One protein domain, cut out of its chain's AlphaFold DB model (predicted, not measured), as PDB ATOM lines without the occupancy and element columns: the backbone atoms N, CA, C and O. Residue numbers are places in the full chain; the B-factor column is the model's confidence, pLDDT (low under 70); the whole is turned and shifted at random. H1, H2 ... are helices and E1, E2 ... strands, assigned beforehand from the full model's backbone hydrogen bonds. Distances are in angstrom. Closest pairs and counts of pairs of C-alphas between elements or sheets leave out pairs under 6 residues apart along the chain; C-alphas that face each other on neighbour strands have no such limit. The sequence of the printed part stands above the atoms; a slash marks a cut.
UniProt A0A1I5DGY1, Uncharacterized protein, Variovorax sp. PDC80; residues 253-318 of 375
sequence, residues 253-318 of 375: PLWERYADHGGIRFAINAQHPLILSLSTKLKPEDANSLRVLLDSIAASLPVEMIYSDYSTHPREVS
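AT A GLANCE: This is residues 253 to 318 of the 375 residues of an uncharacterized protein of Variovorax sp. PDC80 (UniProt A0A1I5DGY1). A hairpin of two strands, E1 and E2, sticks out with its tip, residues 259 to 264, from near the last part of one long helix, H2; H1 runs back alongside the first part of H2, and H3 lies beyond the other end of H2, so that H2 and H3 together make the length. It is a loose arrangement with few contacts, and residues 313 to 318 turn back after H3. The printed part has 66 residues, with two named strands and three named helices in the order E1, E2, H1, H2, H3; the strands form one antiparallel sheet, and the class is mixed, helices and strands. The whole is loose, with a radius of gyration of the C-alphas of 15.0 A, and spans 45 by 31 by 18 A.

IN THESE COORDINATES: E1 is residues 255 to 260, 16.5 A from first to last C-alpha, and begins with C-alpha 255 at (45.493, 88.203, 180.120). E2 is residues 263 to 268, 16.7 A long. H2, residues 284 to 299, is the longest helix at 22.6 A, with C-alpha 284 at (55.336, 67.368, 177.479). H1 is residues 273 to 281, 12.6 A long. H3 is residues 303 to 312, 14.2 A long, and ends with C-alpha 312 at (42.863, 108.595, 166.624).

HOW THE PARTS SIT: E1 and E2 form a hairpin, antiparallel, with 157 degrees between their directions. N 256 and O 267 are within hydrogen-bond range at 2.8 A, and N 258 and O 265 at 2.9 A. E2 and H2 have 7 pairs of C-alphas within 8 A, the closest those of Ala 267 and Ala 298, 5.2 A apart. E1 and H2 are apart. H1 and H2 are close but not clearly touching, with 2 pairs of C-alphas within 8 A, the closest those of Ser 279 and Ala 287 at 5.4 A. They run opposite ways at a shallow tilt of 32 degrees. H3 is apart from E1, E2, H1 and H2. In H2 and H3 each O i to N i+4 pair is within hydrogen-bond range; in H1, 4 of 5 are.

THE WHOLE: The two C-alphas farthest apart are those of Lys 283 and Thr 312, 45.0 A, while those of Pro 253 and Ser 318, the first and last printed, are 19.1 A apart. The printed part has no cut. The links E1 to E2, E2 to H1, H1 to H2 and H2 to H3 are tight. The mean pLDDT of the printed part is 83.9, with residues 261 to 262 and 311 to 312 under 70.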
ATOM      1  N   PRO A 253      41.182  85.590 184.410       83.75
ATOM      2  CA  PRO A 253      41.395  86.432 183.237       83.75
ATOM      3  C   PRO A 253      42.370  85.765 182.255       83.75
ATOM      4  O   PRO A 253      43.363  85.167 182.673       83.75
ATOM      5  N   LEU A 254      42.108  85.872 180.946       85.81
ATOM      6  CA  LEU A 254      42.986  85.297 179.914       85.81
ATOM      7  C   LEU A 254      44.315  86.058 179.785       85.81
ATOM      8  O   LEU A 254      45.341  85.467 179.456       85.81
ATOM      9  N   TRP A 255      44.305  87.358 180.072       87.31
ATOM     10  CA  TRP A 255      45.493  88.203 180.120       87.31
ATOM     11  C   TRP A 255      45.758  88.675 181.546       87.31
ATOM     12  O   TRP A 255      44.841  88.977 182.305       87.31
ATOM     13  N   GLU A 256      47.029  88.820 181.882       82.94
ATOM     14  CA  GLU A 256      47.507  89.376 183.137       82.94
ATOM     15  C   GLU A 256      48.395  90.582 182.865       82.94
ATOM     16  O   GLU A 256      49.173  90.625 181.906       82.94
ATOM     17  N   ARG A 257      48.303  91.574 183.749       83.75
ATOM     18  CA  ARG A 257      49.142  92.766 183.707       83.75
ATOM     19  C   ARG A 257      50.117  92.745 184.873       83.75
ATOM     20  O   ARG A 257      49.711  92.873 186.026       83.75
ATOM     21  N   TYR A 258      51.402  92.719 184.555       76.81
ATOM     22  CA  TYR A 258      52.486  92.854 185.518       76.81
ATOM     23  C   TYR A 258      53.019  94.284 185.472       76.81
ATOM     24  O   TYR A 258      53.244  94.842 184.397       76.81
ATOM     25  N   ALA A 259      53.190  94.895 186.641       71.50
ATOM     26  CA  ALA A 259      53.804  96.208 186.778       71.50
ATOM     27  C   ALA A 259      54.858  96.138 187.883       71.50
ATOM     28  O   ALA A 259      54.512  95.967 189.051       71.50
ATOM     29  N   ASP A 260      56.124  96.255 187.497       73.31
ATOM     30  CA  ASP A 260      57.279  96.264 188.390       73.31
ATOM     31  C   ASP A 260      58.170  97.490 188.105       73.31
ATOM     32  O   ASP A 260      57.783  98.405 187.375       73.31
ATOM     33  N   HIS A 261      59.358  97.545 188.716       49.22
ATOM     34  CA  HIS A 261      60.300  98.654 188.525       49.22
ATOM     35  C   HIS A 261      60.904  98.703 187.106       49.22
ATOM     36  O   HIS A 261      61.427  99.745 186.715       49.22
ATOM     37  N   GLY A 262      60.841  97.604 186.346       61.69
ATOM     38  CA  GLY A 262      61.350  97.484 184.980       61.69
ATOM     39  C   GLY A 262      60.331  97.853 183.901       61.69
ATOM     40  O   GLY A 262      60.719  98.062 182.753       61.69
ATOM     41  N   GLY A 263      59.046  97.979 184.245       71.25
ATOM     42  CA  GLY A 263      58.016  98.473 183.337       71.25
ATOM     43  C   GLY A 263      56.655  97.807 183.519       71.25
ATOM     44  O   GLY A 263      56.342  97.209 184.547       71.25
ATOM     45  N   ILE A 264      55.812  97.954 182.498       78.88
ATOM     46  CA  ILE A 264      54.509  97.291 182.414       78.88
ATOM     47  C   ILE A 264      54.606  96.249 181.308       78.88
ATOM     48  O   ILE A 264      54.933  96.599 180.176       78.88
ATOM     49  N   ARG A 265      54.265  94.999 181.617       81.62
ATOM     50  CA  ARG A 265      54.123  93.936 180.616       81.62
ATOM     51  C   ARG A 265      52.764  93.263 180.734       81.62
ATOM     52  O   ARG A 265      52.217  93.129 181.831       81.62
ATOM     53  N   PHE A 266      52.248  92.830 179.596       88.00
ATOM     54  CA  PHE A 266      51.050  92.009 179.503       88.00
ATOM     55  C   PHE A 266      51.481  90.590 179.144       88.00
ATOM     56  O   PHE A 266      52.354  90.416 178.299       88.00
ATOM     57  N   ALA A 267      50.918  89.589 179.812       88.62
ATOM     58  CA  ALA A 267      51.186  88.185 179.525       88.62
ATOM     59  C   ALA A 267      49.880  87.399 179.486       88.62
ATOM     60  O   ALA A 267      48.896  87.796 180.106       88.62
ATOM     61  N   ILE A 268      49.873  86.283 178.766       91.00
ATOM     62  CA  ILE A 268      48.737  85.365 178.773       91.00
ATOM     63  C   ILE A 268      48.794  84.534 180.059       91.00
ATOM     64  O   ILE A 268      49.848  84.014 180.429       91.00
ATOM     65  N   ASN A 269      47.659  84.396 180.738       89.19
ATOM     66  CA  ASN A 269      47.539  83.597 181.950       89.19
ATOM     67  C   ASN A 269      47.636  82.100 181.618       89.19
ATOM     68  O   ASN A 269      46.657  81.475 181.214       89.19
ATOM     69  N   ALA A 270      48.802  81.489 181.830       87.56
ATOM     70  CA  ALA A 270      48.999  80.059 181.578       87.56
ATOM     71  C   ALA A 270      48.154  79.141 182.488       87.56
ATOM     72  O   ALA A 270      47.983  77.966 182.168       87.56
ATOM     73  N   GLN A 271      47.630  79.663 183.603       88.06
ATOM     74  CA  GLN A 271      46.734  78.943 184.512       88.06
ATOM     75  C   GLN A 271      45.255  79.096 184.134       88.06
ATOM     76  O   GLN A 271      44.381  78.576 184.827       88.06
ATOM     77  N   HIS A 272      44.950  79.784 183.032       90.25
ATOM     78  CA  HIS A 272      43.585  79.888 182.545       90.25
ATOM     79  C   HIS A 272      43.004  78.483 182.255       90.25
ATOM     80  O   HIS A 272      43.666  77.696 181.568       90.25
ATOM     81  N   PRO A 273      41.764  78.156 182.680       88.06
ATOM     82  CA  PRO A 273      41.187  76.813 182.538       88.06
ATOM     83  C   PRO A 273      41.218  76.241 181.113       88.06
ATOM     84  O   PRO A 273      41.451  75.048 180.930       88.06
ATOM     85  N   LEU A 274      41.050  77.087 180.088       88.19
ATOM     86  CA  LEU A 274      41.171  76.665 178.683       88.19
ATOM     87  C   LEU A 274      42.585  76.223 178.306       88.19
ATOM     88  O   LEU A 274      42.756  75.224 177.608       88.19
ATOM     89  N   ILE A 275      43.593  76.960 178.774       90.94
ATOM     90  CA  ILE A 275      44.995  76.657 178.491       90.94
ATOM     91  C   ILE A 275      45.402  75.400 179.256       90.94
ATOM     92  O   ILE A 275      46.035  74.520 178.677       90.94
ATOM     93  N   LEU A 276      44.969  75.261 180.513       89.75
ATOM     94  CA  LEU A 276      45.200  74.055 181.308       89.75
ATOM     95  C   LEU A 276      44.539  72.819 180.691       89.75
ATOM     96  O   LEU A 276      45.210  71.803 180.516       89.75
ATOM     97  N   SER A 277      43.263  72.907 180.296       88.56
ATOM     98  CA  SER A 277      42.561  71.796 179.638       88.56
ATOM     99  C   SER A 277      43.302  71.325 178.387       88.56
ATOM    100  O   SER A 277      43.516  70.125 178.208       88.56
ATOM    101  N   LEU A 278      43.773  72.254 177.550       89.56
ATOM    102  CA  LEU A 278      44.571  71.898 176.382       89.56
ATOM    103  C   LEU A 278      45.928  71.303 176.783       89.56
ATOM    104  O   LEU A 278      46.294  70.238 176.298       89.56
ATOM    105  N   SER A 279      46.646  71.943 177.707       89.50
ATOM    106  CA  SER A 279      47.971  71.504 178.151       89.50
ATOM    107  C   SER A 279      47.962  70.093 178.740       89.50
ATOM    108  O   SER A 279      48.931  69.368 178.547       89.50
ATOM    109  N   THR A 280      46.897  69.688 179.440       88.25
ATOM    110  CA  THR A 280      46.774  68.329 180.009       88.25
ATOM    111  C   THR A 280      46.573  67.236 178.959       88.25
ATOM    112  O   THR A 280      46.877  66.076 179.223       88.25
ATOM    113  N   LYS A 281      46.085  67.593 177.765       88.06
ATOM    114  CA  LYS A 281      45.869  66.665 176.641       88.06
ATOM    115  C   LYS A 281      47.106  66.524 175.749       88.06
ATOM    116  O   LYS A 281      47.147  65.635 174.901       88.06
ATOM    117  N   LEU A 282      48.091  67.403 175.917       91.56
ATOM    118  CA  LEU A 282      49.311  67.449 175.117       91.56
ATOM    119  C   LEU A 282      50.439  66.634 175.759       91.56
ATOM    120  O   LEU A 282      50.520  66.489 176.979       91.56
ATOM    121  N   LYS A 283      51.355  66.130 174.925       93.56
ATOM    122  CA  LYS A 283      52.617  65.556 175.408       93.56
ATOM    123  C   LYS A 283      53.504  66.668 175.988       93.56
ATOM    124  O   LYS A 283      53.347  67.825 175.600       93.56
ATOM    125  N   PRO A 284      54.480  66.352 176.859       88.56
ATOM    126  CA  PRO A 284      55.336  67.368 177.479       88.56
ATOM    127  C   PRO A 284      56.049  68.302 176.484       88.56
ATOM    128  O   PRO A 284      56.131  69.506 176.722       88.56
ATOM    129  N   GLU A 285      56.524  67.771 175.355       88.81
ATOM    130  CA  GLU A 285      57.188  68.553 174.296       88.81
ATOM    131  C   GLU A 285      56.217  69.525 173.602       88.81
ATOM    132  O   GLU A 285      56.536  70.700 173.393       88.81
ATOM    133  N   ASP A 286      54.994  69.069 173.328       92.75
ATOM    134  CA  ASP A 286      53.936  69.883 172.726       92.75
ATOM    135  C   ASP A 286      53.422  70.954 173.704       92.75
ATOM    136  O   ASP A 286      53.154  72.088 173.310       92.75
ATOM    137  N   ALA A 287      53.339  70.637 175.001       89.56
ATOM    138  CA  ALA A 287      52.955  71.585 176.048       89.56
ATOM    139  C   ALA A 287      53.995  72.707 176.224       89.56
ATOM    140  O   ALA A 287      53.632  73.870 176.426       89.56
ATOM    141  N   ASN A 288      55.289  72.390 176.098       89.00
ATOM    142  CA  ASN A 288      56.338  73.411 176.044       89.00
ATOM    143  C   ASN A 288      56.220  74.274 174.784       89.00
ATOM    144  O   ASN A 288      56.342  75.494 174.870       89.00
ATOM    145  N   SER A 289      55.926  73.661 173.637       92.12
ATOM    146  CA  SER A 289      55.714  74.389 172.380       92.12
ATOM    147  C   SER A 289      54.518  75.348 172.475       92.12
ATOM    148  O   SER A 289      54.608  76.492 172.031       92.12
ATOM    149  N   LEU A 290      53.434  74.933 173.140       93.06
ATOM    150  CA  LEU A 290      52.292  75.793 173.451       93.06
ATOM    151  C   LEU A 290      52.700  76.983 174.329       93.06
ATOM    152  O   LEU A 290      52.322  78.110 174.022       93.06
ATOM    153  N   ARG A 291      53.493  76.773 175.390       90.94
ATOM    154  CA  ARG A 291      53.994  77.880 176.229       90.94
ATOM    155  C   ARG A 291      54.803  78.893 175.427       90.94
ATOM    156  O   ARG A 291      54.519  80.081 175.510       90.94
ATOM    157  N   VAL A 292      55.742  78.422 174.607       92.94
ATOM    158  CA  VAL A 292      56.552  79.296 173.742       92.94
ATOM    159  C   VAL A 292      55.666  80.108 172.795       92.94
ATOM    160  O   VAL A 292      55.902  81.303 172.611       92.94
ATOM    161  N   LEU A 293      54.626  79.495 172.224       94.69
ATOM    162  CA  LEU A 293      53.661  80.197 171.378       94.69
ATOM    163  C   LEU A 293      52.912  81.292 172.151       94.69
ATOM    164  O   LEU A 293      52.834  82.421 171.671       94.69
ATOM    165  N   LEU A 294      52.388  80.985 173.341       94.00
ATOM    166  CA  LEU A 294      51.664  81.953 174.173       94.00
ATOM    167  C   LEU A 294      52.559  83.133 174.581       94.00
ATOM    168  O   LEU A 294      52.144  84.287 174.465       94.00
ATOM    169  N   ASP A 295      53.803  82.858 174.978       91.44
ATOM    170  CA  ASP A 295      54.788  83.893 175.306       91.44
ATOM    171  C   ASP A 295      55.136  84.750 174.078       91.44
ATOM    172  O   ASP A 295      55.247  85.973 174.179       91.44
ATOM    173  N   SER A 296      55.235  84.137 172.893       92.94
ATOM    174  CA  SER A 296      55.504  84.841 171.631       92.94
ATOM    175  C   SER A 296      54.340  85.738 171.200       92.94
ATOM    176  O   SER A 296      54.562  86.845 170.709       92.94
ATOM    177  N   ILE A 297      53.093  85.305 171.414       93.94
ATOM    178  CA  ILE A 297      51.897  86.132 171.177       93.94
ATOM    179  C   ILE A 297      51.890  87.326 172.136       93.94
ATOM    180  O   ILE A 297      51.654  88.455 171.713       93.94
ATOM    181  N   ALA A 298      52.201  87.098 173.415       90.06
ATOM    182  CA  ALA A 298      52.280  88.169 174.401       90.06
ATOM    183  C   ALA A 298      53.371  89.198 174.067       90.06
ATOM    184  O   ALA A 298      53.128  90.402 174.125       90.06
ATOM    185  N   ALA A 299      54.555  88.726 173.673       88.62
ATOM    186  CA  ALA A 299      55.688  89.576 173.319       88.62
ATOM    187  C   ALA A 299      55.490  90.343 172.002       88.62
ATOM    188  O   ALA A 299      56.055  91.421 171.837       88.62
ATOM    189  N   SER A 300      54.690  89.809 171.075       91.88
ATOM    190  CA  SER A 300      54.407  90.434 169.776       91.88
ATOM    191  C   SER A 300      53.172  91.344 169.778       91.88
ATOM    192  O   SER A 300      52.764  91.818 168.717       91.88
ATOM    193  N   LEU A 301      52.589  91.627 170.951       90.69
ATOM    194  CA  LEU A 301      51.441  92.522 171.078       90.69
ATOM    195  C   LEU A 301      51.773  93.905 170.473       90.69
ATOM    196  O   LEU A 301      52.691  94.576 170.955       90.69
ATOM    197  N   PRO A 302      51.034  94.380 169.453       89.81
ATOM    198  CA  PRO A 302      51.366  95.611 168.741       89.81
ATOM    199  C   PRO A 302      50.892  96.854 169.508       89.81
ATOM    200  O   PRO A 302      49.982  97.567 169.086       89.81
ATOM    201  N   VAL A 303      51.509  97.116 170.663       84.44
ATOM    202  CA  VAL A 303      51.085  98.160 171.612       84.44
ATOM    203  C   VAL A 303      51.036  99.545 170.964       84.44
ATOM    204  O   VAL A 303      50.086 100.290 171.197       84.44
ATOM    205  N   GLU A 304      52.024  99.892 170.136       77.88
ATOM    206  CA  GLU A 304      52.086 101.204 169.481       77.88
ATOM    207  C   GLU A 304      50.961 101.405 168.459       77.88
ATOM    208  O   GLU A 304      50.348 102.471 168.437       77.88
ATOM    209  N   MET A 305      50.635 100.376 167.667       84.19
ATOM    210  CA  MET A 305      49.523 100.438 166.709       84.19
ATOM    211  C   MET A 305      48.182 100.525 167.438       84.19
ATOM    212  O   MET A 305      47.389 101.414 167.144       84.19
ATOM    213  N   ILE A 306      47.975  99.692 168.467       84.50
ATOM    214  CA  ILE A 306      46.770  99.750 169.308       84.50
ATOM    215  C   ILE A 306      46.613 101.148 169.916       84.50
ATOM    216  O   ILE A 306      45.518 101.703 169.907       84.50
ATOM    217  N   TYR A 307      47.695 101.740 170.432       75.00
ATOM    218  CA  TYR A 307      47.662 103.097 170.972       75.00
ATOM    219  C   TYR A 307      47.332 104.137 169.896       75.00
ATOM    220  O   TYR A 307      46.489 105.002 170.134       75.00
ATOM    221  N   SER A 308      47.956 104.050 168.719       72.00
ATOM    222  CA  SER A 308      47.699 104.947 167.589       72.00
ATOM    223  C   SER A 308      46.227 104.920 167.178       72.00
ATOM    224  O   SER A 308      45.559 105.958 167.224       72.00
ATOM    225  N   ASP A 309      45.689 103.741 166.875       79.62
ATOM    226  CA  ASP A 309      44.309 103.576 166.412       79.62
ATOM    227  C   ASP A 309      43.309 103.967 167.500       79.62
ATOM    228  O   ASP A 309      42.339 104.676 167.240       79.62
ATOM    229  N   TYR A 310      43.579 103.605 168.759       72.62
ATOM    230  CA  TYR A 310      42.719 103.993 169.875       72.62
ATOM    231  C   TYR A 310      42.759 105.501 170.161       72.62
ATOM    232  O   TYR A 310      41.759 106.085 170.580       72.62
ATOM    233  N   SER A 311      43.902 106.158 169.953       62.72
ATOM    234  CA  SER A 311      44.032 107.604 170.166       62.72
ATOM    235  C   SER A 311      43.351 108.421 169.065       62.72
ATOM    236  O   SER A 311      42.793 109.481 169.365       62.72
ATOM    237  N   THR A 312      43.363 107.913 167.827       67.62
ATOM    238  CA  THR A 312      42.863 108.595 166.624       67.62
ATOM    239  C   THR A 312      41.399 108.268 166.331       67.62
ATOM    240  O   THR A 312      40.590 109.184 166.185       67.62
ATOM    241  N   HIS A 313      41.034 106.984 166.335       75.19
ATOM    242  CA  HIS A 313      39.709 106.475 165.971       75.19
ATOM    243  C   HIS A 313      39.156 105.513 167.043       75.19
ATOM    244  O   HIS A 313      38.815 104.363 166.756       75.19
ATOM    245  N   PRO A 314      38.987 105.962 168.303       70.25
ATOM    246  CA  PRO A 314      38.635 105.089 169.430       70.25
ATOM    247  C   PRO A 314      37.321 104.309 169.279       70.25
ATOM    248  O   PRO A 314      37.105 103.346 170.010       70.25
ATOM    249  N   ARG A 315      36.409 104.761 168.409       71.88
ATOM    250  CA  ARG A 315      35.116 104.106 168.150       71.88
ATOM    251  C   ARG A 315      35.175 103.042 167.057       71.88
ATOM    252  O   ARG A 315      34.278 102.210 167.006       71.88
ATOM    253  N   GLU A 316      36.190 103.085 166.202       78.94
ATOM    254  CA  GLU A 316      36.388 102.109 165.123       78.94
ATOM    255  C   GLU A 316      37.133 100.868 165.626       78.94
ATOM    256  O   GLU A 316      36.981  99.779 165.077       78.94
ATOM    257  N   VAL A 317      37.882 101.003 166.725       76.69
ATOM    258  CA  VAL A 317      38.539  99.880 167.395       76.69
ATOM    259  C   VAL A 317      37.494  99.001 168.092       76.69
ATOM    260  O   VAL A 317      36.984  99.345 169.160       76.69
ATOM    261  N   SER A 318      37.211  97.836 167.507       71.69
ATOM    262  CA  SER A 318      36.343  96.797 168.072       71.69
ATOM    263  C   SER A 318      37.063  95.449 168.095       71.69
ATOM    264  O   SER A 318      37.672  95.054 167.106       71.69
TER     265      SER A 318